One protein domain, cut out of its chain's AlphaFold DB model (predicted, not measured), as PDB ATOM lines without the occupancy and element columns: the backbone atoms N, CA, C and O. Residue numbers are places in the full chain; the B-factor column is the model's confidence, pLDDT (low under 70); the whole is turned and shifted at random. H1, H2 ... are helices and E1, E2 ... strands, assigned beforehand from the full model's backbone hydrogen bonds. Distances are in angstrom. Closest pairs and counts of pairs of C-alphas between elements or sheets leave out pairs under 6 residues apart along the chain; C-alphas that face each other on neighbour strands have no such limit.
ATOM      1  N   PRO A 828     -21.262  32.681  23.962       87.12
ATOM      2  CA  PRO A 828     -20.113  31.900  24.421       87.12
ATOM      3  C   PRO A 828     -19.379  31.151  23.305       87.12
ATOM      4  O   PRO A 828     -18.158  31.115  23.294       87.12
ATOM      5  N   LEU A 829     -20.091  30.645  22.289       84.31
ATOM      6  CA  LEU A 829     -19.459  29.979  21.143       84.31
ATOM      7  C   LEU A 829     -18.565  30.913  20.313       84.31
ATOM      8  O   LEU A 829     -17.719  30.436  19.570       84.31
ATOM      9  N   GLY A 830     -18.754  32.233  20.385       85.06
ATOM     10  CA  GLY A 830     -17.879  33.218  19.745       85.06
ATOM     11  C   GLY A 830     -16.659  33.602  20.582       85.06
ATOM     12  O   GLY A 830     -15.770  34.287  20.077       85.06
ATOM     13  N   ILE A 831     -16.590  33.169  21.840       90.62
ATOM     14  CA  ILE A 831     -15.493  33.482  22.753       90.62
ATOM     15  C   ILE A 831     -14.423  32.398  22.621       90.62
ATOM     16  O   ILE A 831     -14.714  31.206  22.646       90.62
ATOM     17  N   ASN A 832     -13.168  32.815  22.462       91.94
ATOM     18  CA  ASN A 832     -12.045  31.899  22.611       91.94
ATOM     19  C   ASN A 832     -11.779  31.728  24.115       91.94
ATOM     20  O   ASN A 832     -11.357  32.676  24.779       91.94
ATOM     21  N   GLU A 833     -12.048  30.535  24.649       92.94
ATOM     22  CA  GLU A 833     -11.952  30.269  26.090       92.94
ATOM     23  C   GLU A 833     -10.531  30.434  26.635       92.94
ATOM     24  O   GLU A 833     -10.375  30.972  27.724       92.94
ATOM     25  N   ILE A 834      -9.494  30.087  25.860       94.38
ATOM     26  CA  ILE A 834      -8.094  30.281  26.275       94.38
ATOM     27  C   ILE A 834      -7.807  31.778  26.436       94.38
ATOM     28  O   ILE A 834      -7.227  32.207  27.428       94.38
ATOM     29  N   VAL A 835      -8.251  32.602  25.481       95.06
ATOM     30  CA  VAL A 835      -8.101  34.064  25.562       95.06
ATOM     31  C   VAL A 835      -8.843  34.628  26.774       95.06
ATOM     32  O   VAL A 835      -8.310  35.482  27.483       95.06
ATOM     33  N   ALA A 836     -10.066  34.152  27.012       96.00
ATOM     34  CA  ALA A 836     -10.882  34.601  28.129       96.00
ATOM     35  C   ALA A 836     -10.277  34.210  29.481       96.00
ATOM     36  O   ALA A 836     -10.243  35.038  30.387       96.00
ATOM     37  N   GLU A 837      -9.771  32.983  29.606       96.25
ATOM     38  CA  GLU A 837      -9.062  32.489  30.784       96.25
ATOM     39  C   GLU A 837      -7.809  33.324  31.062       96.25
ATOM     40  O   GLU A 837      -7.707  33.904  32.138       96.25
ATOM     41  N   LYS A 838      -6.924  33.513  30.069       96.75
ATOM     42  CA  LYS A 838      -5.710  34.333  30.232       96.75
ATOM     43  C   LYS A 838      -6.017  35.758  30.687       96.75
ATOM     44  O   LYS A 838      -5.301  36.302  31.523       96.75
ATOM     45  N   PHE A 839      -7.082  36.369  30.165       97.19
ATOM     46  CA  PHE A 839      -7.487  37.709  30.594       97.19
ATOM     47  C   PHE A 839      -8.070  37.723  32.013       97.19
ATOM     48  O   PHE A 839      -7.735  38.616  32.789       97.19
ATOM     49  N   ARG A 840      -8.902  36.733  32.373       97.19
ATOM     50  CA  ARG A 840      -9.459  36.596  33.730       97.19
ATOM     51  C   ARG A 840      -8.372  36.382  34.769       97.19
ATOM     52  O   ARG A 840      -8.269  37.194  35.680       97.19
ATOM     53  N   THR A 841      -7.508  35.392  34.567       95.56
ATOM     54  CA  THR A 841      -6.359  35.130  35.442       95.56
ATOM     55  C   THR A 841      -5.468  36.362  35.566       95.56
ATOM     56  O   THR A 841      -5.123  36.758  36.675       95.56
ATOM     57  N   GLY A 842      -5.170  37.035  34.447       95.56
ATOM     58  CA  GLY A 842      -4.376  38.260  34.457       95.56
ATOM     59  C   GLY A 842      -4.975  39.359  35.341       95.56
ATOM     60  O   GLY A 842      -4.246  39.991  36.104       95.56
ATOM     61  N   VAL A 843      -6.294  39.580  35.274       96.69
ATOM     62  CA  VAL A 843      -6.994  40.578  36.103       96.69
ATOM     63  C   VAL A 843      -7.080  40.146  37.567       96.69
ATOM     64  O   VAL A 843      -6.798  40.957  38.452       96.69
ATOM     65  N   GLU A 844      -7.426  38.886  37.834       95.62
ATOM     66  CA  GLU A 844      -7.517  38.326  39.186       95.62
ATOM     67  C   GLU A 844      -6.180  38.444  39.929       95.62
ATOM     68  O   GLU A 844      -6.134  38.978  41.039       95.62
ATOM     69  N   GLU A 845      -5.078  38.020  39.309       93.94
ATOM     70  CA  GLU A 845      -3.745  38.101  39.910       93.94
ATOM     71  C   GLU A 845      -3.220  39.538  40.008       93.94
ATOM     72  O   GLU A 845      -2.651  39.916  41.038       93.94
ATOM     73  N   TYR A 846      -3.469  40.385  39.000       93.44
ATOM     74  CA  TYR A 846      -3.156  41.816  39.087       93.44
ATOM     75  C   TYR A 846      -3.826  42.458  40.313       93.44
ATOM     76  O   TYR A 846      -3.200  43.232  41.037       93.44
ATOM     77  N   ASN A 847      -5.084  42.105  40.590       94.88
ATOM     78  CA  ASN A 847      -5.853  42.644  41.711       94.88
ATOM     79  C   ASN A 847      -5.391  42.156  43.091       94.88
ATOM     80  O   ASN A 847      -5.713  42.805  44.095       94.88
ATOM     81  N   GLN A 848      -4.645  41.048  43.166       91.25
ATOM     82  CA  GLN A 848      -4.044  40.577  44.416       91.25
ATOM     83  C   GLN A 848      -2.884  41.479  44.851       91.25
ATOM     84  O   GLN A 848      -2.759  41.772  46.038       91.25
ATOM     85  N   ASN A 849      -2.073  41.951  43.899       84.62
ATOM     86  CA  ASN A 849      -0.901  42.792  44.151       84.62
ATOM     87  C   ASN A 849      -0.793  43.937  43.123       84.62
ATOM     88  O   ASN A 849       0.158  43.961  42.332       84.62
ATOM     89  N   PRO A 850      -1.737  44.901  43.111       82.56
ATOM     90  CA  PRO A 850      -1.657  46.022  42.185       82.56
ATOM     91  C   PRO A 850      -0.392  46.850  42.479       82.56
ATOM     92  O   PRO A 850      -0.011  46.992  43.648       82.56
ATOM     93  N   PRO A 851       0.274  47.419  41.455       77.44
ATOM     94  CA  PRO A 851       1.389  48.340  41.662       77.44
ATOM     95  C   PRO A 851       1.022  49.457  42.650       77.44
ATOM     96  O   PRO A 851      -0.117  49.925  42.674       77.44
ATOM     97  N   LEU A 852       1.977  49.893  43.479       66.75
ATOM     98  CA  LEU A 852       1.727  50.892  44.522       66.75
ATOM     99  C   LEU A 852       1.121  52.175  43.918       66.75
ATOM    100  O   LEU A 852       1.740  52.816  43.076       66.75
ATOM    101  N   GLY A 853      -0.082  52.550  44.363       67.50
ATOM    102  CA  GLY A 853      -0.810  53.725  43.862       67.50
ATOM    103  C   GLY A 853      -1.716  53.466  42.649       67.50
ATOM    104  O   GLY A 853      -2.488  54.352  42.287       67.50
ATOM    105  N   ALA A 854      -1.689  52.267  42.058       78.50
ATOM    106  CA  ALA A 854      -2.618  51.867  41.008       78.50
ATOM    107  C   ALA A 854      -3.939  51.344  41.597       78.50
ATOM    108  O   ALA A 854      -3.972  50.648  42.612       78.50
ATOM    109  N   SER A 855      -5.045  51.671  40.933       85.31
ATOM    110  CA  SER A 855      -6.361  51.128  41.266       85.31
ATOM    111  C   SER A 855      -6.484  49.671  40.814       85.31
ATOM    112  O   SER A 855      -5.893  49.269  39.804       85.31
ATOM    113  N   LYS A 856      -7.283  48.898  41.559       92.69
ATOM    114  CA  LYS A 856      -7.765  47.593  41.115       92.69
ATOM    115  C   LYS A 856      -8.609  47.737  39.852       92.69
ATOM    116  O   LYS A 856      -9.167  48.796  39.550       92.69
ATOM    117  N   LEU A 857      -8.676  46.653  39.106       95.06
ATOM    118  CA  LEU A 857      -9.517  46.515  37.937       95.06
ATOM    119  C   LEU A 857     -10.816  45.820  38.328       95.06
ATOM    120  O   LEU A 857     -10.842  44.967  39.209       95.06
ATOM    121  N   THR A 858     -11.898  46.168  37.654       95.25
ATOM    122  CA  THR A 858     -13.178  45.481  37.808       95.25
ATOM    123  C   THR A 858     -13.109  44.061  37.253       95.25
ATOM    124  O   THR A 858     -12.326  43.769  36.347       95.25
ATOM    125  N   GLU A 859     -13.965  43.179  37.765       95.50
ATOM    126  CA  GLU A 859     -14.095  41.817  37.242       95.50
ATOM    127  C   GLU A 859     -14.348  41.822  35.721       95.50
ATOM    128  O   GLU A 859     -15.195  42.599  35.255       95.50
ATOM    129  N   PRO A 860     -13.651  40.979  34.933       96.25
ATOM    130  CA  PRO A 860     -13.816  40.941  33.486       96.25
ATOM    131  C   PRO A 860     -15.245  40.605  33.065       96.25
ATOM    132  O   PRO A 860     -15.821  39.594  33.471       96.25
ATOM    133  N   LYS A 861     -15.808  41.431  32.184       96.12
ATOM    134  CA  LYS A 861     -17.176  41.281  31.674       96.12
ATOM    135  C   LYS A 861     -17.166  40.921  30.199       96.12
ATOM    136  O   LYS A 861     -16.343  41.417  29.431       96.12
ATOM    137  N   VAL A 862     -18.119  40.082  29.800       95.69
ATOM    138  CA  VAL A 862     -18.399  39.809  28.385       95.69
ATOM    139  C   VAL A 862     -19.017  41.055  27.753       95.69
ATOM    140  O   VAL A 862     -19.899  41.679  28.341       95.69
ATOM    141  N   LEU A 863     -18.554  41.418  26.558       94.25
ATOM    142  CA  LEU A 863     -19.032  42.599  25.844       94.25
ATOM    143  C   LEU A 863     -20.478  42.449  25.362       94.25
ATOM    144  O   LEU A 863     -20.883  41.393  24.869       94.25
ATOM    145  N   GLU A 864     -21.231  43.548  25.430       94.94
ATOM    146  CA  GLU A 864     -22.495  43.690  24.709       94.94
ATOM    147  C   GLU A 864     -22.226  44.066  23.248       94.94
ATOM    148  O   GLU A 864     -21.459  44.988  22.951       94.94
ATOM    149  N   VAL A 865     -22.874  43.356  22.325       93.06
ATOM    150  CA  VAL A 865     -22.644  43.489  20.884       93.06
ATOM    151  C   VAL A 865     -23.947  43.469  20.090       93.06
ATOM    152  O   VAL A 865     -24.904  42.789  20.462       93.06
ATOM    153  N   ASN A 866     -23.984  44.170  18.953       91.31
ATOM    154  CA  ASN A 866     -25.104  44.109  18.006       91.31
ATOM    155  C   ASN A 866     -24.893  43.011  16.941       91.31
ATOM    156  O   ASN A 866     -24.669  43.276  15.754       91.31
ATOM    157  N   ASN A 972     -10.748  58.100  21.241       95.31
ATOM    158  CA  ASN A 972     -10.158  57.028  22.035       95.31
ATOM    159  C   ASN A 972      -8.946  56.481  21.284       95.31
ATOM    160  O   ASN A 972      -9.104  55.954  20.175       95.31
ATOM    161  N   PHE A 973      -7.755  56.599  21.861       94.88
ATOM    162  CA  PHE A 973      -6.558  55.951  21.343       94.88
ATOM    163  C   PHE A 973      -6.663  54.442  21.552       94.88
ATOM    164  O   PHE A 973      -7.035  53.986  22.630       94.88
ATOM    165  N   GLY A 974      -6.328  53.670  20.519       92.69
ATOM    166  CA  GLY A 974      -6.147  52.227  20.622       92.69
ATOM    167  C   GLY A 974      -4.670  51.893  20.792       92.69
ATOM    168  O   GLY A 974      -3.849  52.307  19.970       92.69
ATOM    169  N   MET A 975      -4.343  51.136  21.838       91.12
ATOM    170  CA  MET A 975      -2.980  50.707  22.151       91.12
ATOM    171  C   MET A 975      -2.936  49.195  22.424       91.12
ATOM    172  O   MET A 975      -3.015  48.777  23.581       91.12
ATOM    173  N   PRO A 976      -2.854  48.350  21.381       92.88
ATOM    174  CA  PRO A 976      -2.692  46.910  21.555       92.88
ATOM    175  C   PRO A 976      -1.234  46.548  21.866       92.88
ATOM    176  O   PRO A 976      -0.332  46.877  21.094       92.88
ATOM    177  N   LEU A 977      -1.007  45.821  22.961       95.44
ATOM    178  CA  LEU A 977       0.271  45.170  23.263       95.44
ATOM    179  C   LEU A 977       0.179  43.693  22.889       95.44
ATOM    180  O   LEU A 977      -0.815  43.047  23.212       95.44
ATOM    181  N   ALA A 978       1.210  43.175  22.220       95.56
ATOM    182  CA  ALA A 978       1.258  41.784  21.777       95.56
ATOM    183  C   ALA A 978       2.035  40.918  22.763       95.56
ATOM    184  O   ALA A 978       3.198  41.199  23.050       95.56
ATOM    185  N   PHE A 979       1.402  39.848  23.229       96.44
ATOM    186  CA  PHE A 979       1.936  38.903  24.200       96.44
ATOM    187  C   PHE A 979       2.188  37.550  23.536       96.44
ATOM    188  O   PHE A 979       1.341  37.055  22.797       96.44
ATOM    189  N   GLU A 980       3.358  36.966  23.789       96.50
ATOM    190  CA  GLU A 980       3.739  35.621  23.335       96.50
ATOM    191  C   GLU A 980       3.587  34.626  24.491       96.50
ATOM    192  O   GLU A 980       4.111  34.877  25.576       96.50
ATOM    193  N   PHE A 981       2.925  33.496  24.242       95.88
ATOM    194  CA  PHE A 981       2.732  32.395  25.195       95.88
ATOM    195  C   PHE A 981       3.489  31.133  24.742       95.88
ATOM    196  O   PHE A 981       3.930  31.040  23.592       95.88
ATOM    197  N   ASP A 982       3.690  30.164  25.640       94.31
ATOM    198  CA  ASP A 982       4.376  28.912  25.289       94.31
ATOM    199  C   ASP A 982       3.441  27.956  24.517       94.31
ATOM    200  O   ASP A 982       3.858  27.325  23.529       94.31
ATOM    201  N   GLU A 983       2.167  27.904  24.905       92.88
ATOM    202  CA  GLU A 983       1.089  27.169  24.250       92.88
ATOM    203  C   GLU A 983       0.446  27.928  23.065       92.88
ATOM    204  O   GLU A 983       0.425  29.160  23.035       92.88
ATOM    205  N   PRO A 984      -0.107  27.215  22.062       93.75
ATOM    206  CA  PRO A 984      -0.941  27.830  21.031       93.75
ATOM    207  C   PRO A 984      -2.225  28.429  21.618       93.75
ATOM    208  O   PRO A 984      -3.065  27.703  22.146       93.75
ATOM    209  N   ILE A 985      -2.404  29.741  21.455       94.00
ATOM    210  CA  ILE A 985      -3.605  30.478  21.880       94.00
ATOM    211  C   ILE A 985      -4.662  30.487  20.773       94.00
ATOM    212  O   ILE A 985      -5.863  30.435  21.035       94.00
ATOM    213  N   LYS A 986      -4.206  30.587  19.516       91.62
ATOM    214  CA  LYS A 986      -5.029  30.796  18.319       91.62
ATOM    215  C   LYS A 986      -6.070  31.887  18.560       91.62
ATOM    216  O   LYS A 986      -7.252  31.684  18.300       91.62
ATOM    217  N   ALA A 987      -5.632  33.054  19.045       91.25
ATOM    218  CA  ALA A 987      -6.524  34.152  19.435       91.25
ATOM    219  C   ALA A 987      -7.499  34.559  18.316       91.25
ATOM    220  O   ALA A 987      -8.609  35.001  18.589       91.25
ATOM    221  N   PHE A 988      -7.106  34.343  17.055       87.88
ATOM    222  CA  PHE A 988      -7.959  34.560  15.895       87.88
ATOM    223  C   PHE A 988      -9.220  33.686  15.858       87.88
ATOM    224  O   PHE A 988     -10.182  34.073  15.195       87.88
ATOM    225  N   ASP A 989      -9.235  32.519  16.510       86.00
ATOM    226  CA  ASP A 989     -10.348  31.564  16.530       86.00
ATOM    227  C   ASP A 989     -11.428  31.958  17.550       86.00
ATOM    228  O   ASP A 989     -11.759  31.240  18.489       86.00
ATOM    229  N   GLY A 990     -11.998  33.137  17.349       86.44
ATOM    230  CA  GLY A 990     -13.069  33.717  18.148       86.44
ATOM    231  C   GLY A 990     -13.411  35.099  17.612       86.44
ATOM    232  O   GLY A 990     -13.044  35.446  16.482       86.44
ATOM    233  N   GLU A 991     -14.099  35.895  18.422       88.75
ATOM    234  CA  GLU A 991     -14.293  37.308  18.125       88.75
ATOM    235  C   GLU A 991     -13.087  38.172  18.448       88.75
ATOM    236  O   GLU A 991     -12.334  37.905  19.377       88.75
ATOM    237  N   GLN A 992     -12.921  39.239  17.658       90.38
ATOM    238  CA  GLN A 992     -11.785  40.154  17.794       90.38
ATOM    239  C   GLN A 992     -11.698  40.801  19.168       90.38
ATOM    240  O   GLN A 992     -10.592  41.041  19.631       90.38
ATOM    241  N   ILE A 993     -12.845  41.088  19.788       92.00
ATOM    242  CA  ILE A 993     -12.951  41.660  21.129       92.00
ATOM    243  C   ILE A 993     -14.069  40.899  21.838       92.00
ATOM    244  O   ILE A 993     -15.170  40.796  21.295       92.00
ATOM    245  N   THR A 994     -13.790  40.329  23.009       93.31
ATOM    246  CA  THR A 994     -14.724  39.420  23.704       93.31
ATOM    247  C   THR A 994     -15.014  39.858  25.136       93.31
ATOM    248  O   THR A 994     -16.179  39.922  25.533       93.31
ATOM    249  N   LEU A 995     -13.973  40.209  25.894       96.06
ATOM    250  CA  LEU A 995     -14.066  40.716  27.258       96.06
ATOM    251  C   LEU A 995     -13.415  42.089  27.408       96.06
ATOM    252  O   LEU A 995     -12.506  42.452  26.651       96.06
ATOM    253  N   TYR A 996     -13.857  42.802  28.441       96.81
ATOM    254  CA  TYR A 996     -13.254  44.042  28.905       96.81
ATOM    255  C   TYR A 996     -13.213  44.120  30.435       96.81
ATOM    256  O   TYR A 996     -13.975  43.448  31.133       96.81
ATOM    257  N   SER A 997     -12.329  44.969  30.942       96.00
ATOM    258  CA  SER A 997     -12.247  45.405  32.333       96.00
ATOM    259  C   SER A 997     -11.853  46.888  32.364       96.00
ATOM    260  O   SER A 997     -11.303  47.421  31.401       96.00
ATOM    261  N   HIS A 998     -12.156  47.584  33.450       92.44
ATOM    262  CA  HIS A 998     -11.769  48.979  33.658       92.44
ATOM    263  C   HIS A 998     -11.360  49.203  35.110       92.44
ATOM    264  O   HIS A 998     -11.716  48.413  35.984       92.44
ATOM    265  N   SER A 999     -10.640  50.291  35.377       91.12
ATOM    266  CA  SER A 999     -10.276  50.675  36.742       91.12
ATOM    267  C   SER A 999     -11.512  50.892  37.622       91.12
ATOM    268  O   SER A 999     -12.519  51.433  37.165       91.12
ATOM    269  N   GLU A1000     -11.428  50.507  38.897       89.19
ATOM    270  CA  GLU A1000     -12.450  50.829  39.901       89.19
ATOM    271  C   GLU A1000     -12.526  52.335  40.214       89.19
ATOM    272  O   GLU A1000     -13.509  52.789  40.800       89.19
ATOM    273  N   GLN A1001     -11.522  53.130  39.819       85.44
ATOM    274  CA  GLN A1001     -11.589  54.587  39.917       85.44
ATOM    275  C   GLN A1001     -12.594  55.158  38.897       85.44
ATOM    276  O   GLN A1001     -12.381  55.002  37.692       85.44
ATOM    277  N   PRO A1002     -13.644  55.880  39.344       75.44
ATOM    278  CA  PRO A1002     -14.716  56.368  38.465       75.44
ATOM    279  C   PRO A1002     -14.273  57.323  37.347       75.44
ATOM    280  O   PRO A1002     -14.924  57.401  36.303       75.44
ATOM    281  N   ASP A1003     -13.173  58.047  37.563       80.12
ATOM    282  CA  ASP A1003     -12.663  59.072  36.642       80.12
ATOM    283  C   ASP A1003     -11.583  58.540  35.682       80.12
ATOM    284  O   ASP A1003     -10.998  59.303  34.910       80.12
ATOM    285  N   SER A1004     -11.302  57.230  35.707       87.69
ATOM    286  CA  SER A1004     -10.334  56.623  34.791       87.69
ATOM    287  C   SER A1004     -10.802  56.732  33.337       87.69
ATOM    288  O   SER A1004     -11.943  56.415  32.999       87.69
ATOM    289  N   LYS A1005      -9.891  57.144  32.448       92.12
ATOM    290  CA  LYS A1005     -10.140  57.245  31.000       92.12
ATOM    291  C   LYS A1005      -9.706  55.995  30.227       92.12
ATOM    292  O   LYS A1005      -9.639  56.048  29.000       92.12
ATOM    293  N   VAL A1006      -9.362  54.902  30.916       93.94
ATOM    294  CA  VAL A1006      -8.759  53.712  30.300       93.94
ATOM    295  C   VAL A1006      -9.640  52.480  30.488       93.94
ATOM    296  O   VAL A1006     -10.007  52.124  31.607       93.94
ATOM    297  N   VAL A1007      -9.922  51.799  29.378       94.88
ATOM    298  CA  VAL A1007     -10.568  50.483  29.340       94.88
ATOM    299  C   VAL A1007      -9.580  49.460  28.787       94.88
ATOM    300  O   VAL A1007      -8.878  49.731  27.813       94.88
ATOM    301  N   PHE A1008      -9.523  48.287  29.409       96.19
ATOM    302  CA  PHE A1008      -8.677  47.172  29.002       96.19
ATOM    303  C   PHE A1008      -9.523  46.102  28.324       96.19
ATOM    304  O   PHE A1008     -10.535  45.675  28.873       96.19
ATOM    305  N   GLU A1009      -9.114  45.656  27.143       95.62
ATOM    306  CA  GLU A1009      -9.896  44.743  26.309       95.62
ATOM    307  C   GLU A1009      -9.052  43.552  25.847       95.62
ATOM    308  O   GLU A1009      -7.878  43.690  25.490       95.62
ATOM    309  N   THR A1010      -9.673  42.374  25.785       94.81
ATOM    310  CA  THR A1010      -9.150  41.274  24.957       94.81
ATOM    311  C   THR A1010      -9.165  41.702  23.500       94.81
ATOM    312  O   THR A1010     -10.150  42.281  23.045       94.81
ATOM    313  N   TYR A1011      -8.099  41.422  22.758       89.88
ATOM    314  CA  TYR A1011      -8.015  41.879  21.383       89.88
ATOM    315  C   TYR A1011      -7.276  40.886  20.482       89.88
ATOM    316  O   TYR A1011      -6.271  40.290  20.869       89.88
ATOM    317  N   PHE A1012      -7.706  40.761  19.228       89.00
ATOM    318  CA  PHE A1012      -6.852  40.236  18.166       89.00
ATOM    319  C   PHE A1012      -7.058  40.983  16.843       89.00
ATOM    320  O   PHE A1012      -8.148  41.440  16.490       89.00
ATOM    321  N   ASN A1013      -5.978  41.056  16.071       89.19
ATOM    322  CA  ASN A1013      -5.986  41.521  14.689       89.19
ATOM    323  C   ASN A1013      -5.651  40.358  13.759       89.19
ATOM    324  O   ASN A1013      -4.766  39.579  14.121       89.19
ATOM    325  N   PRO A1014      -6.248  40.273  12.556       90.69
ATOM    326  CA  PRO A1014      -5.709  39.416  11.511       90.69
ATOM    327  C   PRO A1014      -4.258  39.816  11.150       90.69
ATOM    328  O   PRO A1014      -3.801  40.900  11.534       90.69
ATOM    329  N   PRO A1015      -3.479  38.927  10.504       92.81
ATOM    330  CA  PRO A1015      -2.020  39.025  10.503       92.81
ATOM    331  C   PRO A1015      -1.434  40.334   9.968       92.81
ATOM    332  O   PRO A1015      -0.445  40.820  10.519       92.81
ATOM    333  N   ALA A1016      -2.014  40.929   8.923       91.94
ATOM    334  CA  ALA A1016      -1.484  42.166   8.361       91.94
ATOM    335  C   ALA A1016      -1.756  43.368   9.273       91.94
ATOM    336  O   ALA A1016      -0.846  44.156   9.541       91.94
ATOM    337  N   ALA A1017      -2.975  43.488   9.804       89.62
ATOM    338  CA  ALA A1017      -3.325  44.519  10.775       89.62
ATOM    339  C   ALA A1017      -2.537  44.342  12.084       89.62
ATOM    340  O   ALA A1017      -2.146  45.327  12.708       89.62
ATOM    341  N   PHE A1018      -2.254  43.097  12.475       91.88
ATOM    342  CA  PHE A1018      -1.431  42.773  13.635       91.88
ATOM    343  C   PHE A1018       0.011  43.240  13.441       91.88
ATOM    344  O   PHE A1018       0.540  43.954  14.292       91.88
ATOM    345  N   ALA A1019       0.627  42.910  12.302       90.75
ATOM    346  CA  ALA A1019       1.975  43.365  11.981       90.75
ATOM    347  C   ALA A1019       2.070  44.900  11.994       90.75
ATOM    348  O   ALA A1019       2.991  45.456  12.582       90.75
ATOM    349  N   LEU A1020       1.085  45.597  11.419       86.31
ATOM    350  CA  LEU A1020       1.107  47.058  11.339       86.31
ATOM    351  C   LEU A1020       0.879  47.755  12.691       86.31
ATOM    352  O   LEU A1020       1.512  48.774  12.964       86.31
ATOM    353  N   ALA A1021      -0.041  47.245  13.514       84.62
ATOM    354  CA  ALA A1021      -0.428  47.889  14.770       84.62
ATOM    355  C   ALA A1021       0.469  47.501  15.953       84.62
ATOM    356  O   ALA A1021       0.663  48.309  16.858       84.62
ATOM    357  N   CYS A1022       1.000  46.276  15.956       87.81
ATOM    358  CA  CYS A1022       1.654  45.695  17.127       87.81
ATOM    359  C   CYS A1022       3.151  45.435  16.930       87.81
ATOM    360  O   CYS A1022       3.849  45.285  17.926       87.81
ATOM    361  N   MET A1023       3.663  45.367  15.692       89.81
ATOM    362  CA  MET A1023       5.073  45.043  15.429       89.81
ATOM    363  C   MET A1023       5.870  46.295  15.015       89.81
ATOM    364  O   MET A1023       5.960  46.613  13.830       89.81
ATOM    365  N   PRO A1024       6.520  47.001  15.960       88.56
ATOM    366  CA  PRO A1024       7.329  48.189  15.668       88.56
ATOM    367  C   PRO A1024       8.674  47.869  14.989       88.56
ATOM    368  O   PRO A1024       9.399  48.781  14.589       88.56
ATOM    369  N   PHE A1025       9.041  46.587  14.899       89.69
ATOM    370  CA  PHE A1025      10.307  46.123  14.338       89.69
ATOM    371  C   PHE A1025      10.252  46.005  12.814       89.69
ATOM    372  O   PHE A1025       9.207  45.737  12.213       89.69
ATOM    373  N   VAL A1026      11.401  46.206  12.174       88.12
ATOM    374  CA  VAL A1026      11.468  46.399  10.722       88.12
ATOM    375  C   VAL A1026      12.120  45.207  10.017       88.12
ATOM    376  O   VAL A1026      11.807  44.956   8.849       88.12
ATOM    377  N   PHE A1027      12.966  44.444  10.715       90.19
ATOM    378  CA  PHE A1027      13.729  43.332  10.147       90.19
ATOM    379  C   PHE A1027      13.369  41.978  10.797       90.19
ATOM    380  O   PHE A1027      12.189  41.644  10.910       90.19
ATOM    381  N   GLU A1028      14.359  41.157  11.169       86.56
ATOM    382  CA  GLU A1028      14.182  39.771  11.629       86.56
ATOM    383  C   GLU A1028      13.287  39.660  12.851       86.56
ATOM    384  O   GLU A1028      12.497  38.725  12.935       86.56
ATOM    385  N   ARG A1029      13.371  40.619  13.780       88.06
ATOM    386  CA  ARG A1029      12.650  40.530  15.050       88.06
ATOM    387  C   ARG A1029      11.139  40.514  14.844       88.06
ATOM    388  O   ARG A1029      10.441  39.823  15.573       88.06
ATOM    389  N   ARG A1030      10.637  41.219  13.823       90.62
ATOM    390  CA  ARG A1030       9.227  41.144  13.414       90.62
ATOM    391  C   ARG A1030       8.871  39.731  12.966       90.62
ATOM    392  O   ARG A1030       7.906  39.157  13.454       90.62
ATOM    393  N   ASP A1031       9.632  39.190  12.022       88.12
ATOM    394  CA  ASP A1031       9.313  37.900  11.408       88.12
ATOM    395  C   ASP A1031       9.468  36.745  12.402       88.12
ATOM    396  O   ASP A1031       8.693  35.799  12.349       88.12
ATOM    397  N   ASP A1032      10.419  36.824  13.331       87.31
ATOM    398  CA  ASP A1032      10.587  35.827  14.390       87.31
ATOM    399  C   ASP A1032       9.383  35.769  15.336       87.31
ATOM    400  O   ASP A1032       9.006  34.682  15.763       87.31
ATOM    401  N   PHE A1033       8.729  36.905  15.593       88.62
ATOM    402  CA  PHE A1033       7.462  36.933  16.325       88.62
ATOM    403  C   PHE A1033       6.299  36.439  15.484       88.62
ATOM    404  O   PHE A1033       5.527  35.593  15.927       88.62
ATOM    405  N   MET A1034       6.183  36.941  14.256       92.38
ATOM    406  CA  MET A1034       5.073  36.589  13.377       92.38
ATOM    407  C   MET A1034       5.072  35.104  12.999       92.38
ATOM    408  O   MET A1034       4.003  34.571  12.732       92.38
ATOM    409  N   LYS A1035       6.215  34.402  13.028       91.62
ATOM    410  CA  LYS A1035       6.266  32.931  12.891       91.62
ATOM    411  C   LYS A1035       5.458  32.198  13.967       91.62
ATOM    412  O   LYS A1035       4.926  31.136  13.674       91.62
ATOM    413  N   ASN A1036       5.358  32.767  15.168       92.44
ATOM    414  CA  ASN A1036       4.616  32.216  16.302       92.44
ATOM    415  C   ASN A1036       3.229  32.863  16.446       92.44
ATOM    416  O   ASN A1036       2.703  32.918  17.552       92.44
ATOM    417  N   TYR A1037       2.646  33.407  15.369       94.56
ATOM    418  CA  TYR A1037       1.393  34.168  15.431       94.56
ATOM    419  C   TYR A1037       0.232  33.392  16.087       94.56
ATOM    420  O   TYR A1037      -0.593  33.986  16.776       94.56
ATOM    421  N   ASP A1038       0.191  32.065  15.955       94.06
ATOM    422  CA  ASP A1038      -0.777  31.190  16.632       94.06
ATOM    423  C   ASP A1038      -0.600  31.098  18.162       94.06
ATOM    424  O   ASP A1038      -1.496  30.615  18.852       94.06
ATOM    425  N   LYS A1039       0.512  31.595  18.704       95.69
ATOM    426  CA  LYS A1039       0.803  31.733  20.142       95.69
ATOM    427  C   LYS A1039       0.709  33.174  20.641       95.69
ATOM    428  O   LYS A1039       1.057  33.447  21.790       95.69
ATOM    429  N   LEU A1040       0.294  34.105  19.779       95.06
ATOM    430  CA  LEU A1040       0.173  35.513  20.132       95.06
ATOM    431  C   LEU A1040      -1.263  35.874  20.521       95.06
ATOM    432  O   LEU A1040      -2.234  35.383  19.942       95.06
ATOM    433  N   LEU A1041      -1.379  36.794  21.472       93.69
ATOM    434  CA  LEU A1041      -2.626  37.427  21.898       93.69
ATOM    435  C   LEU A1041      -2.361  38.904  22.187       93.69
ATOM    436  O   LEU A1041      -1.295  39.244  22.696       93.69
ATOM    437  N   ASN A1042      -3.325  39.779  21.890       94.38
ATOM    438  CA  ASN A1042      -3.249  41.168  22.319       94.38
ATOM    439  C   ASN A1042      -4.141  41.423  23.535       94.38
ATOM    440  O   ASN A1042      -5.302  41.016  23.574       94.38
ATOM    441  N   PHE A1043      -3.617  42.214  24.464       95.69
ATOM    442  CA  PHE A1043      -4.448  43.004  25.367       95.69
ATOM    443  C   PHE A1043      -4.355  44.466  24.931       95.69
ATOM    444  O   PHE A1043      -3.266  44.983  24.665       95.69
ATOM    445  N   GLY A1044      -5.509  45.107  24.774       93.19
ATOM    446  CA  GLY A1044      -5.630  46.473  24.283       93.19
ATOM    447  C   GLY A1044      -5.978  47.450  25.391       93.19
ATOM    448  O   GLY A1044      -6.818  47.155  26.233       93.19
ATOM    449  N   GLY A1045      -5.349  48.623  25.365       93.75
ATOM    450  CA  GLY A1045      -5.799  49.794  26.107       93.75
ATOM    451  C   GLY A1045      -6.584  50.721  25.185       93.75
ATOM    452  O   GLY A1045      -6.037  51.204  24.189       93.75
ATOM    453  N   LEU A1046      -7.846  50.970  25.516       95.31
ATOM    454  CA  LEU A1046      -8.667  52.015  24.920       95.31
ATOM    455  C   LEU A1046      -8.605  53.245  25.830       95.31
ATOM    456  O   LEU A1046      -9.105  53.210  26.951       95.31
ATOM    457  N   ILE A1047      -7.950  54.309  25.367       95.50
ATOM    458  CA  ILE A1047      -7.596  55.469  26.197       95.50
ATOM    459  C   ILE A1047      -8.318  56.705  25.670       95.50
ATOM    460  O   ILE A1047      -8.026  57.169  24.567       95.50
ATOM    461  N   GLY A1048      -9.254  57.247  26.442       95.38
ATOM    462  CA  GLY A1048      -9.931  58.496  26.114       95.38
ATOM    463  C   GLY A1048      -8.985  59.691  26.182       95.38
ATOM    464  O   GLY A1048      -8.292  59.881  27.181       95.38
ATOM    465  N   SER A1049      -8.955  60.486  25.115       95.31
ATOM    466  CA  SER A1049      -8.092  61.656  25.005       95.31
ATOM    467  C   SER A1049      -8.791  62.942  25.428       95.31
ATOM    468  O   SER A1049     -10.008  63.093  25.280       95.31
ATOM    469  N   ASP A1050      -7.991  63.932  25.797       94.00
ATOM    470  CA  ASP A1050      -8.429  65.321  25.808       94.00
ATOM    471  C   ASP A1050      -8.642  65.853  24.378       94.00
ATOM    472  O   ASP A1050      -8.236  65.254  23.372       94.00
ATOM    473  N   ALA A1051      -9.322  66.996  24.272       92.88
ATOM    474  CA  ALA A1051      -9.718  67.615  23.009       92.88
ATOM    475  C   ALA A1051      -8.590  68.464  22.388       92.88
ATOM    476  O   ALA A1051      -8.706  69.681  22.247       92.88
ATOM    477  N   MET A1052      -7.480  67.813  22.033       92.25
ATOM    478  CA  MET A1052      -6.241  68.466  21.576       92.25
ATOM    479  C   MET A1052      -6.048  68.481  20.050       92.25
ATOM    480  O   MET A1052      -5.083  69.065  19.551       92.25
ATOM    481  N   GLY A1053      -6.922  67.822  19.289       92.88
ATOM    482  CA  GLY A1053      -6.821  67.734  17.833       92.88
ATOM    483  C   GLY A1053      -7.465  68.911  17.091       92.88
ATOM    484  O   GLY A1053      -8.385  69.560  17.590       92.88
ATOM    485  N   SER A1054      -7.022  69.159  15.856       93.50
ATOM    486  CA  SER A1054      -7.654  70.137  14.954       93.50
ATOM    487  C   SER A1054      -7.615  69.694  13.489       93.50
ATOM    488  O   SER A1054      -6.675  69.034  13.044       93.50
ATOM    489  N   ILE A1055      -8.646  70.060  12.724       92.44
ATOM    490  CA  ILE A1055      -8.744  69.872  11.273       92.44
ATOM    491  C   ILE A1055      -8.386  71.182  10.577       92.44
ATOM    492  O   ILE A1055      -8.966  72.233  10.842       92.44
ATOM    493  N   GLN A1056      -7.473  71.097   9.619       88.25
ATOM    494  CA  GLN A1056      -7.090  72.213   8.771       88.25
ATOM    495  C   GLN A1056      -8.082  72.370   7.598       88.25
ATOM    496  O   GLN A1056      -8.470  71.366   6.982       88.25
ATOM    497  N   PRO A1057      -8.452  73.611   7.212       84.06
ATOM    498  CA  PRO A1057      -9.364  73.864   6.088       84.06
ATOM    499  C   PRO A1057      -8.839  73.375   4.735       84.06
ATOM    500  O   PRO A1057      -9.610  73.046   3.831       84.06
ATOM    501  N   LYS A1058      -7.513  73.347   4.574       79.75
ATOM    502  CA  LYS A1058      -6.829  72.845   3.384       79.75
ATOM    503  C   LYS A1058      -5.798  71.815   3.809       79.75
ATOM    504  O   LYS A1058      -5.117  71.992   4.814       79.75
ATOM    505  N   ALA A1059      -5.669  70.765   3.004       71.81
ATOM    506  CA  ALA A1059      -4.588  69.813   3.177       71.81
ATOM    507  C   ALA A1059      -3.232  70.508   2.988       71.81
ATOM    508  O   ALA A1059      -3.089  71.406   2.150       71.81
ATOM    509  N   ASN A1060      -2.237  70.072   3.749       67.31
ATOM    510  CA  ASN A1060      -0.865  70.517   3.613       67.31
ATOM    511  C   ASN A1060      -0.348  70.179   2.202       67.31
ATOM    512  O   ASN A1060      -0.505  69.063   1.709       67.31
ATOM    513  N   ILE A1061       0.266  71.161   1.542       59.69
ATOM    514  CA  ILE A1061       0.696  71.067   0.139       59.69
ATOM    515  C   ILE A1061       1.802  70.014  -0.052       59.69
ATOM    516  O   ILE A1061       1.894  69.416  -1.122       59.69
ATOM    517  N   LEU A1062       2.623  69.768   0.975       54.25
ATOM    518  CA  LEU A1062       3.769  68.858   0.903       54.25
ATOM    519  C   LEU A1062       3.377  67.389   1.074       54.25
ATOM    520  O   LEU A1062       3.974  66.531   0.431       54.25
ATOM    521  N   ASN A1063       2.403  67.088   1.938       60.16
ATOM    522  CA  ASN A1063       2.078  65.704   2.302       60.16
ATOM    523  C   ASN A1063       0.594  65.318   2.158       60.16
ATOM    524  O   ASN A1063       0.259  64.145   2.289       60.16
ATOM    525  N   GLY A1064      -0.297  66.263   1.852       63.34
ATOM    526  CA  GLY A1064      -1.711  65.994   1.586       63.34
ATOM    527  C   GLY A1064      -2.550  65.586   2.803       63.34
ATOM    528  O   GLY A1064      -3.693  65.158   2.603       63.34
ATOM    529  N   GLN A1065      -2.011  65.715   4.021       74.94
ATOM    530  CA  GLN A1065      -2.726  65.501   5.284       74.94
ATOM    531  C   GLN A1065      -3.397  66.799   5.754       74.94
ATOM    532  O   GLN A1065      -3.053  67.886   5.286       74.94
ATOM    533  N   ALA A1066      -4.412  66.698   6.615       75.19
ATOM    534  CA  ALA A1066      -5.270  67.839   6.958       75.19
ATOM    535  C   ALA A1066      -5.635  67.932   8.446       75.19
ATOM    536  O   ALA A1066      -6.625  68.582   8.771       75.19
ATOM    537  N   PHE A1067      -4.901  67.280   9.349       84.25
ATOM    538  CA  PHE A1067      -5.189  67.373  10.782       84.25
ATOM    539  C   PHE A1067      -3.934  67.239  11.641       84.25
ATOM    540  O   PHE A1067      -2.994  66.517  11.300       84.25
ATOM    541  N   ASP A1068      -3.952  67.953  12.760       87.75
ATOM    542  CA  ASP A1068      -2.868  68.041  13.732       87.75
ATOM    543  C   ASP A1068      -3.321  67.483  15.077       87.75
ATOM    544  O   ASP A1068      -4.502  67.545  15.425       87.75
ATOM    545  N   TRP A1069      -2.364  66.938  15.826       89.62
ATOM    546  CA  TRP A1069      -2.607  66.396  17.155       89.62
ATOM    547  C   TRP A1069      -1.398  66.596  18.061       89.62
ATOM    548  O   TRP A1069      -0.259  66.375  17.644       89.62
ATOM    549  N   THR A1070      -1.657  66.942  19.317       89.44
ATOM    550  CA  THR A1070      -0.670  66.969  20.400       89.44
ATOM    551  C   THR A1070      -1.244  66.267  21.623       89.44
ATOM    552  O   THR A1070      -2.449  66.324  21.827       89.44
ATOM    553  N   LEU A1071      -0.408  65.617  22.429       91.31
ATOM    554  CA  LEU A1071      -0.858  65.014  23.688       91.31
ATOM    555  C   LEU A1071      -0.927  66.077  24.789       91.31
ATOM    556  O   LEU A1071      -0.023  66.915  24.880       91.31
ATOM    557  N   SER A1072      -1.977  66.040  25.610       93.81
ATOM    558  CA  SER A1072      -2.015  66.743  26.895       93.81
ATOM    559  C   SER A1072      -1.174  66.006  27.949       93.81
ATOM    560  O   SER A1072      -0.731  64.875  27.737       93.81
ATOM    561  N   GLU A1073      -0.947  66.633  29.106       92.44
ATOM    562  CA  GLU A1073      -0.297  65.961  30.244       92.44
ATOM    563  C   GLU A1073      -1.139  64.775  30.740       92.44
ATOM    564  O   GLU A1073      -0.603  63.684  30.938       92.44
ATOM    565  N   SER A1074      -2.467  64.943  30.811       93.12
ATOM    566  CA  SER A1074      -3.398  63.869  31.179       93.12
ATOM    567  C   SER A1074      -3.380  62.718  30.167       93.12
ATOM    568  O   SER A1074      -3.417  61.554  30.566       93.12
ATOM    569  N   ASP A1075      -3.278  63.002  28.864       94.75
ATOM    570  CA  ASP A1075      -3.146  61.952  27.847       94.75
ATOM    571  C   ASP A1075      -1.886  61.110  28.101       94.75
ATOM    572  O   ASP A1075      -1.939  59.880  28.079       94.75
ATOM    573  N   VAL A1076      -0.749  61.764  28.377       94.31
ATOM    574  CA  VAL A1076       0.533  61.091  28.641       94.31
ATOM    575  C   VAL A1076       0.455  60.209  29.887       94.31
ATOM    576  O   VAL A1076       0.921  59.068  29.850       94.31
ATOM    577  N   GLU A1077      -0.143  60.702  30.969       93.06
ATOM    578  CA  GLU A1077      -0.344  59.937  32.204       93.06
ATOM    579  C   GLU A1077      -1.219  58.700  31.969       93.06
ATOM    580  O   GLU A1077      -0.836  57.593  32.349       93.06
ATOM    581  N   ASN A1078      -2.341  58.855  31.261       93.81
ATOM    582  CA  ASN A1078      -3.244  57.744  30.953       93.81
ATOM    583  C   ASN A1078      -2.605  56.708  30.016       93.81
ATOM    584  O   ASN A1078      -2.794  55.507  30.207       93.81
ATOM    585  N   ILE A1079      -1.803  57.139  29.034       95.31
ATOM    586  CA  ILE A1079      -1.047  56.228  28.159       95.31
ATOM    587  C   ILE A1079      -0.019  55.430  28.965       95.31
ATOM    588  O   ILE A1079       0.102  54.216  28.779       95.31
ATOM    589  N   LYS A1080       0.713  56.088  29.871       94.19
ATOM    590  CA  LYS A1080       1.679  55.409  30.740       94.19
ATOM    591  C   LYS A1080       0.995  54.397  31.648       94.19
ATOM    592  O   LYS A1080       1.425  53.246  31.688       94.19
ATOM    593  N   TYR A1081      -0.091  54.807  32.301       93.75
ATOM    594  CA  TYR A1081      -0.911  53.930  33.130       93.75
ATOM    595  C   TYR A1081      -1.399  52.707  32.344       93.75
ATOM    596  O   TYR A1081      -1.248  51.578  32.812       93.75
ATOM    597  N   ALA A1082      -1.905  52.906  31.123       95.00
ATOM    598  CA  ALA A1082      -2.382  51.819  30.278       95.00
ATOM    599  C   ALA A1082      -1.269  50.819  29.927       95.00
ATOM    600  O   ALA A1082      -1.451  49.617  30.101       95.00
ATOM    601  N   ILE A1083      -0.102  51.294  29.474       95.56
ATOM    602  CA  ILE A1083       1.024  50.425  29.096       95.56
ATOM    603  C   ILE A1083       1.549  49.646  30.306       95.56
ATOM    604  O   ILE A1083       1.727  48.433  30.210       95.56
ATOM    605  N   VAL A1084       1.766  50.311  31.445       94.94
ATOM    606  CA  VAL A1084       2.259  49.652  32.666       94.94
ATOM    607  C   VAL A1084       1.264  48.599  33.154       94.94
ATOM    608  O   VAL A1084       1.665  47.477  33.472       94.94
ATOM    609  N   THR A1085      -0.033  48.917  33.141       95.06
ATOM    610  CA  THR A1085      -1.089  47.976  33.541       95.06
ATOM    611  C   THR A1085      -1.142  46.773  32.605       95.06
ATOM    612  O   THR A1085      -1.140  45.642  33.076       95.06
ATOM    613  N   LEU A1086      -1.096  46.979  31.285       95.94
ATOM    614  CA  LEU A1086      -1.088  45.890  30.303       95.94
ATOM    615  C   LEU A1086       0.146  44.985  30.436       95.94
ATOM    616  O   LEU A1086       0.019  43.768  30.350       95.94
ATOM    617  N   VAL A1087       1.333  45.552  30.682       96.31
ATOM    618  CA  VAL A1087       2.558  44.772  30.938       96.31
ATOM    619  C   VAL A1087       2.386  43.885  32.174       96.31
ATOM    620  O   VAL A1087       2.749  42.709  32.134       96.31
ATOM    621  N   LYS A1088       1.795  44.416  33.252       94.75
ATOM    622  CA  LYS A1088       1.514  43.648  34.473       94.75
ATOM    623  C   LYS A1088       0.412  42.609  34.282       94.75
ATOM    624  O   LYS A1088       0.576  41.498  34.768       94.75
ATOM    625  N   LEU A1089      -0.639  42.920  33.523       95.19
ATOM    626  CA  LEU A1089      -1.674  41.959  33.135       95.19
ATOM    627  C   LEU A1089      -1.088  40.794  32.338       95.19
ATOM    628  O   LEU A1089      -1.396  39.647  32.624       95.19
ATOM    629  N   GLY A1090      -0.208  41.067  31.373       95.44
ATOM    630  CA  GLY A1090       0.482  40.013  30.633       95.44
ATOM    631  C   GLY A1090       1.385  39.158  31.517       95.44
ATOM    632  O   GLY A1090       1.407  37.942  31.363       95.44
ATOM    633  N   GLN A1091       2.106  39.780  32.458       95.00
ATOM    634  CA  GLN A1091       2.940  39.060  33.424       95.00
ATOM    635  C   GLN A1091       2.094  38.133  34.314       95.00
ATOM    636  O   GLN A1091       2.457  36.976  34.495       95.00
ATOM    637  N   ALA A1092       0.959  38.631  34.806       94.00
ATOM    638  CA  ALA A1092      -0.023  37.894  35.601       94.00
ATOM    639  C   ALA A1092      -0.753  36.799  34.799       94.00
ATOM    640  O   ALA A1092      -1.101  35.755  35.329       94.00
ATOM    641  N   ALA A1093      -0.938  37.003  33.495       94.81
ATOM    642  CA  ALA A1093      -1.470  35.995  32.582       94.81
ATOM    643  C   ALA A1093      -0.427  34.932  32.173       94.81
ATOM    644  O   ALA A1093      -0.714  34.102  31.312       94.81
ATOM    645  N   GLU A1094       0.783  34.966  32.743       94.62
ATOM    646  CA  GLU A1094       1.899  34.060  32.435       94.62
ATOM    647  C   GLU A1094       2.430  34.178  30.993       94.62
ATOM    648  O   GLU A1094       3.002  33.238  30.437       94.62
ATOM    649  N   ALA A1095       2.276  35.344  30.360       96.75
ATOM    650  CA  ALA A1095       2.896  35.586  29.064       96.75
ATOM    651  C   ALA A1095       4.427  35.544  29.181       96.75
ATOM    652  O   ALA A1095       5.027  36.045  30.132       96.75
ATOM    653  N   LYS A1096       5.087  34.991  28.165       96.56
ATOM    654  CA  LYS A1096       6.547  34.878  28.098       96.56
ATOM    655  C   LYS A1096       7.199  36.213  27.778       96.56
ATOM    656  O   LYS A1096       8.206  36.598  28.372       96.56
ATOM    657  N   LYS A1097       6.651  36.912  26.788       96.31
ATOM    658  CA  LYS A1097       7.191  38.172  26.281       96.31
ATOM    659  C   LYS A1097       6.076  39.125  25.900       96.31
ATOM    660  O   LYS A1097       4.989  38.682  25.536       96.31
ATOM    661  N   VAL A1098       6.383  40.418  25.912       96.19
ATOM    662  CA  VAL A1098       5.495  41.469  25.407       96.19
ATOM    663  C   VAL A1098       6.220  42.381  24.434       96.19
ATOM    664  O   VAL A1098       7.361  42.777  24.671       96.19
ATOM    665  N   ILE A1099       5.534  42.745  23.355       95.56
ATOM    666  CA  ILE A1099       5.934  43.818  22.452       95.56
ATOM    667  C   ILE A1099       5.106  45.058  22.765       95.56
ATOM    668  O   ILE A1099       3.876  45.037  22.698       95.56
ATOM    669  N   ILE A1100       5.811  46.148  23.053       94.94
ATOM    670  CA  ILE A1100       5.239  47.475  23.242       94.94
ATOM    671  C   ILE A1100       5.512  48.279  21.962       94.94
ATOM    672  O   ILE A1100       6.682  48.434  21.579       94.94
ATOM    673  N   PRO A1101       4.470  48.782  21.274       91.62
ATOM    674  CA  PRO A1101       4.603  49.404  19.959       91.62
ATOM    675  C   PRO A1101       5.086  50.868  20.054       91.62
ATOM    676  O   PRO A1101       4.428  51.809  19.609       91.62
ATOM    677  N   THR A1102       6.271  51.068  20.636       91.69
ATOM    678  CA  THR A1102       6.996  52.348  20.697       91.69
ATOM    679  C   THR A1102       7.918  52.548  19.481       91.69
ATOM    680  O   THR A1102       8.101  51.648  18.659       91.69
ATOM    681  N   LYS A1103       8.528  53.731  19.349       86.25
ATOM    682  CA  LYS A1103       9.504  54.098  18.308       86.25
ATOM    683  C   LYS A1103      10.795  54.624  18.957       86.25
ATOM    684  O   LYS A1103      10.862  55.816  19.247       86.25
ATOM    685  N   PRO A1104      11.856  53.809  19.121       86.88
ATOM    686  CA  PRO A1104      12.000  52.404  18.715       86.88
ATOM    687  C   PRO A1104      11.092  51.434  19.476       86.88
ATOM    688  O   PRO A1104      10.661  51.735  20.583       86.88
ATOM    689  N   GLY A1105      10.835  50.261  18.898       90.12
ATOM    690  CA  GLY A1105      10.044  49.209  19.540       90.12
ATOM    691  C   GLY A1105      10.706  48.629  20.784       90.12
ATOM    692  O   GLY A1105      11.930  48.514  20.827       90.12
ATOM    693  N   ILE A1106       9.906  48.220  21.767       93.25
ATOM    694  CA  ILE A1106      10.387  47.556  22.984       93.25
ATOM    695  C   ILE A1106       9.843  46.129  23.009       93.25
ATOM    696  O   ILE A1106       8.644  45.917  22.844       93.25
ATOM    697  N   LEU A1107      10.720  45.149  23.222       93.94
ATOM    698  CA  LEU A1107      10.320  43.770  23.495       93.94
ATOM    699  C   LEU A1107      10.936  43.303  24.811       93.94
ATOM    700  O   LEU A1107      12.154  43.154  24.885       93.94
ATOM    701  N   LEU A1108      10.080  43.032  25.792       95.06
ATOM    702  CA  LEU A1108      10.460  42.624  27.142       95.06
ATOM    703  C   LEU A1108      10.232  41.130  27.348       95.06
ATOM    704  O   LEU A1108       9.232  40.577  26.883       95.06
ATOM    705  N   ASN A1109      11.129  40.497  28.097       95.44
ATOM    706  CA  ASN A1109      10.888  39.186  28.686       95.44
ATOM    707  C   ASN A1109      10.106  39.335  30.001       95.44
ATOM    708  O   ASN A1109      10.643  39.802  31.004       95.44
ATOM    709  N   LEU A1110       8.842  38.911  30.004       95.81
ATOM    710  CA  LEU A1110       7.948  39.045  31.158       95.81
ATOM    711  C   LEU A1110       8.254  38.043  32.279       95.81
ATOM    712  O   LEU A1110       7.907  38.291  33.433       95.81
ATOM    713  N   GLN A1111       8.973  36.960  31.971       93.06
ATOM    714  CA  GLN A1111       9.454  35.998  32.970       93.06
ATOM    715  C   GLN A1111      10.638  36.547  33.787       93.06
ATOM    716  O   GLN A1111      11.023  35.965  34.800       93.06
ATOM    717  N   ASN A1112      11.228  37.670  33.367       94.50
ATOM    718  CA  ASN A1112      12.309  38.337  34.078       94.50
ATOM    719  C   ASN A1112      11.785  39.578  34.815       94.50
ATOM    720  O   ASN A1112      11.776  40.684  34.277       94.50
ATOM    721  N   SER A1113      11.388  39.415  36.079       91.44
ATOM    722  CA  SER A1113      10.831  40.516  36.880       91.44
ATOM    723  C   SER A1113      11.763  41.724  37.014       91.44
ATOM    724  O   SER A1113      11.276  42.850  37.085       91.44
ATOM    725  N   ASN A1114      13.087  41.527  37.003       93.12
ATOM    726  CA  ASN A1114      14.042  42.639  37.043       93.12
ATOM    727  C   ASN A1114      13.993  43.459  35.750       93.12
ATOM    728  O   ASN A1114      13.990  44.680  35.804       93.12
ATOM    729  N   GLU A1115      13.889  42.797  34.595       93.56
ATOM    730  CA  GLU A1115      13.753  43.457  33.291       93.56
ATOM    731  C   GLU A1115      12.467  44.289  33.205       93.56
ATOM    732  O   GLU A1115      12.492  45.434  32.756       93.56
ATOM    733  N   VAL A1116      11.353  43.736  33.697       94.00
ATOM    734  CA  VAL A1116      10.058  44.430  33.754       94.00
ATOM    735  C   VAL A1116      10.114  45.638  34.691       94.00
ATOM    736  O   VAL A1116       9.666  46.721  34.319       94.00
ATOM    737  N   ASN A1117      10.671  45.474  35.892       92.75
ATOM    738  CA  ASN A1117      10.774  46.559  36.869       92.75
ATOM    739  C   ASN A1117      11.718  47.669  36.381       92.75
ATOM    740  O   ASN A1117      11.368  48.844  36.486       92.75
ATOM    741  N   ASP A1118      12.854  47.303  35.781       92.62
ATOM    742  CA  ASP A1118      13.766  48.251  35.143       92.62
ATOM    743  C   ASP A1118      13.041  49.033  34.041       92.62
ATOM    744  O   ASP A1118      13.149  50.256  33.987       92.62
ATOM    745  N   PHE A1119      12.286  48.366  33.161       94.75
ATOM    746  CA  PHE A1119      11.506  49.054  32.129       94.75
ATOM    747  C   PHE A1119      10.524  50.062  32.739       94.75
ATOM    748  O   PHE A1119      10.538  51.226  32.339       94.75
ATOM    749  N   ILE A1120       9.710  49.640  33.715       93.56
ATOM    750  CA  ILE A1120       8.687  50.491  34.341       93.56
ATOM    751  C   ILE A1120       9.329  51.733  34.965       93.56
ATOM    752  O   ILE A1120       8.905  52.846  34.660       93.56
ATOM    753  N   GLN A1121      10.409  51.569  35.735       92.38
ATOM    754  CA  GLN A1121      11.108  52.678  36.391       92.38
ATOM    755  C   GLN A1121      11.578  53.755  35.396       92.38
ATOM    756  O   GLN A1121      11.421  54.958  35.629       92.38
ATOM    757  N   HIS A1122      12.163  53.340  34.269       92.12
ATOM    758  CA  HIS A1122      12.631  54.284  33.252       92.12
ATOM    759  C   HIS A1122      11.470  54.861  32.431       92.12
ATOM    760  O   HIS A1122      11.509  56.030  32.053       92.12
ATOM    761  N   PHE A1123      10.426  54.074  32.166       93.06
ATOM    762  CA  PHE A1123       9.275  54.498  31.372       93.06
ATOM    763  C   PHE A1123       8.392  55.521  32.104       93.06
ATOM    764  O   PHE A1123       7.946  56.498  31.499       93.06
ATOM    765  N   GLU A1124       8.197  55.366  33.416       90.44
ATOM    766  CA  GLU A1124       7.430  56.303  34.248       90.44
ATOM    767  C   GLU A1124       8.026  57.715  34.231       90.44
ATOM    768  O   GLU A1124       7.294  58.700  34.125       90.44
ATOM    769  N   THR A1125       9.354  57.829  34.241       89.62
ATOM    770  CA  THR A1125      10.059  59.123  34.214       89.62
ATOM    771  C   THR A1125      10.332  59.643  32.799       89.62
ATOM    772  O   THR A1125      10.717  60.802  32.628       89.62
ATOM    773  N   TYR A1126      10.103  58.825  31.767       91.69
ATOM    774  CA  TYR A1126      10.331  59.205  30.377       91.69
ATOM    775  C   TYR A1126       9.295  60.249  29.915       91.69
ATOM    776  O   TYR A1126       8.091  60.004  30.024       91.69
ATOM    777  N   PRO A1127       9.693  61.420  29.390       90.62
ATOM    778  CA  PRO A1127       8.758  62.441  28.907       90.62
ATOM    779  C   PRO A1127       8.212  62.061  27.521       90.62
ATOM    780  O   PRO A1127       8.671  62.550  26.489       90.62
ATOM    781  N   LEU A1128       7.243  61.146  27.536       91.31
ATOM    782  CA  LEU A1128       6.642  60.512  26.368       91.31
ATOM    783  C   LEU A1128       6.003  61.529  25.412       91.31
ATOM    784  O   LEU A1128       5.251  62.408  25.832       91.31
ATOM    785  N   GLN A1129       6.262  61.366  24.118       89.56
ATOM    786  CA  GLN A1129       5.648  62.141  23.044       89.56
ATOM    787  C   GLN A1129       4.881  61.240  22.077       89.56
ATOM    788  O   GLN A1129       5.148  60.047  21.952       89.56
ATOM    789  N   LEU A1130       3.966  61.827  21.304       87.25
ATOM    790  CA  LEU A1130       3.221  61.086  20.280       87.25
ATOM    791  C   LEU A1130       4.143  60.478  19.203       87.25
ATOM    792  O   LEU A1130       3.832  59.437  18.632       87.25
ATOM    793  N   THR A1131       5.295  61.101  18.935       85.69
ATOM    794  CA  THR A1131       6.323  60.594  18.009       85.69
ATOM    795  C   THR A1131       6.983  59.300  18.478       85.69
ATOM    796  O   THR A1131       7.532  58.580  17.642       85.69
ATOM    797  N   ASP A1132       6.898  58.986  19.774       88.31
ATOM    798  CA  ASP A1132       7.471  57.784  20.382       88.31
ATOM    799  C   ASP A1132       6.540  56.568  20.278       88.31
ATOM    800  O   ASP A1132       6.912  55.480  20.709       88.31
ATOM    801  N   LEU A1133       5.333  56.724  19.721       88.94
ATOM    802  CA  LEU A1133       4.280  55.705  19.729       88.94
ATOM    803  C   LEU A1133       3.824  55.343  18.306       88.94
ATOM    804  O   LEU A1133       3.746  56.188  17.406       88.94
ATOM    805  N   PHE A1134       3.482  54.073  18.084       86.44
ATOM    806  CA  PHE A1134       2.592  53.667  16.995       86.44
ATOM    807  C   PHE A1134       1.153  53.747  17.503       86.44
ATOM    808  O   PHE A1134       0.628  52.805  18.083       86.44
ATOM    809  N   MET A1135       0.531  54.911  17.316       87.44
ATOM    810  CA  MET A1135      -0.810  55.186  17.823       87.44
ATOM    811  C   MET A1135      -1.836  55.243  16.690       87.44
ATOM    812  O   MET A1135      -1.562  55.744  15.592       87.44
ATOM    813  N   GLY A1136      -3.045  54.763  16.969       90.19
ATOM    814  CA  GLY A1136      -4.171  54.893  16.060       90.19
ATOM    815  C   GLY A1136      -5.492  55.092  16.789       90.19
ATOM    816  O   GLY A1136      -5.604  54.839  17.986       90.19
ATOM    817  N   THR A1137      -6.506  55.541  16.057       92.62
ATOM    818  CA  THR A1137      -7.880  55.607  16.560       92.62
ATOM    819  C   THR A1137      -8.886  55.209  15.485       92.62
ATOM    820  O   THR A1137      -8.754  55.578  14.318       92.62
ATOM    821  N   ALA A1138      -9.922  54.478  15.895       92.00
ATOM    822  CA  ALA A1138     -11.145  54.264  15.121       92.00
ATOM    823  C   ALA A1138     -12.341  55.051  15.702       92.00
ATOM    824  O   ALA A1138     -13.465  54.933  15.214       92.00
ATOM    825  N   HIS A1139     -12.105  55.857  16.745       94.69
ATOM    826  CA  HIS A1139     -13.130  56.557  17.524       94.69
ATOM    827  C   HIS A1139     -12.874  58.074  17.602       94.69
ATOM    828  O   HIS A1139     -12.850  58.620  18.711       94.69
ATOM    829  N   PRO A1140     -12.653  58.778  16.471       95.19
ATOM    830  CA  PRO A1140     -12.543  60.230  16.499       95.19
ATOM    831  C   PRO A1140     -13.873  60.851  16.943       95.19
ATOM    832  O   PRO A1140     -14.945  60.394  16.538       95.19
ATOM    833  N   GLN A1141     -13.791  61.909  17.748       96.81
ATOM    834  CA  GLN A1141     -14.903  62.623  18.379       96.81
ATOM    835  C   GLN A1141     -14.639  64.143  18.351       96.81
ATOM    836  O   GLN A1141     -13.495  64.588  18.314       96.81
TER     837      GLN A1141
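What this domain is: This is residues 828 to 866 and 972 to 1141 of the 1205 residues of an uncharacterized protein of Flectobacillus sp. BAB-3569 (UniProt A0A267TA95). A strongly twisted antiparallel sheet of seven strands curls round the long helix H4, with H5 running beside H4 and H1 crossing near its last residues. The short helices H2 and H3 are over the opposite face of the sheet from H4, and the long link of residues 1049 to 1072 reaches as far as 34 A from the mean of the C-alphas. The printed part has 209 residues, with elements in the order H1 E1 E2 E3 H2 H3 E4 H4 E5 E6 H5 E7, a mixed class of helices and strands. It is compact, with a radius of gyration of the C-alphas of 17.1 A and spans of 50 by 42 by 38 A.

Where its parts are: The strands are E1, residues 972 to 980, 25.6 A; E4, 1040 to 1048, 25.8 A; E3, 1006 to 1011; E2, 995 to 998; E5, 1097 to 1100; E6, 1106 to 1109; and E7, 1135 to 1141, 15.9 A. The helices are H4, residues 1073 to 1092, 28.6 A; H1, 833 to 848, 22.5 A; H5, 1113 to 1125, 18.8 A; H2, 1015 to 1022; and H3, 1028 to 1034. H1 begins at C-alpha 833 (-11.952, 30.269, 26.090), H4 at C-alpha 1073 (-0.297, 65.961, 30.244), and E7 ends at C-alpha 1141 (-14.903, 62.623, 18.379).

How they stand to each other: The sheet is branched at E1, with E4 on one side (N 975 to O 1045, 2.9 A) and E5 (N 1099 to O 978, 2.8 A) and E7 (N 974 to O 1136, 2.9 A) on the other side. E3 is the antiparallel neighbour of E4 (N 1007 to O 1046, 2.9 A). The hairpins are E2 and E3 (N 997 to O 1008, 2.8 A) and E5 and E6 (N 1100 to O 1106, 2.9 A). H4 is on the sheet; its closest C-alphas with E4 are Gly 1045 and Ala 1082, 5.8 A. H1 touches H4 with residues 839 to 846 alone, closest C-alphas Gly 842 and Ala 1092, 4.5 A, about perpendicular, only just, at 70.2 degrees. H4 and H5 only just touch, with 3 pairs of C-alphas within 8 A, closest Val 1084 and Ile 1120, 6.7 A, opposite ways at a shallow tilt of 5 degrees. H2 and H3 are on the same face. In H1, H2, H3 and H4 every O i to N i+4 pair is within hydrogen-bond range; in H5, 8 of 9.

The domain as a whole: The C-alphas of Gln 848 and Ile 1061 are the farthest apart, 54.0 A. Residues 867 to 971 are not printed, and C-alphas 866 and 972 are 20.2 A apart across the cut. The links E1 to E2 and E4 to H4 are long. Mean pLDDT of the printed part is 90.8; residues 852 to 853 and 1060 to 1064 are under 70.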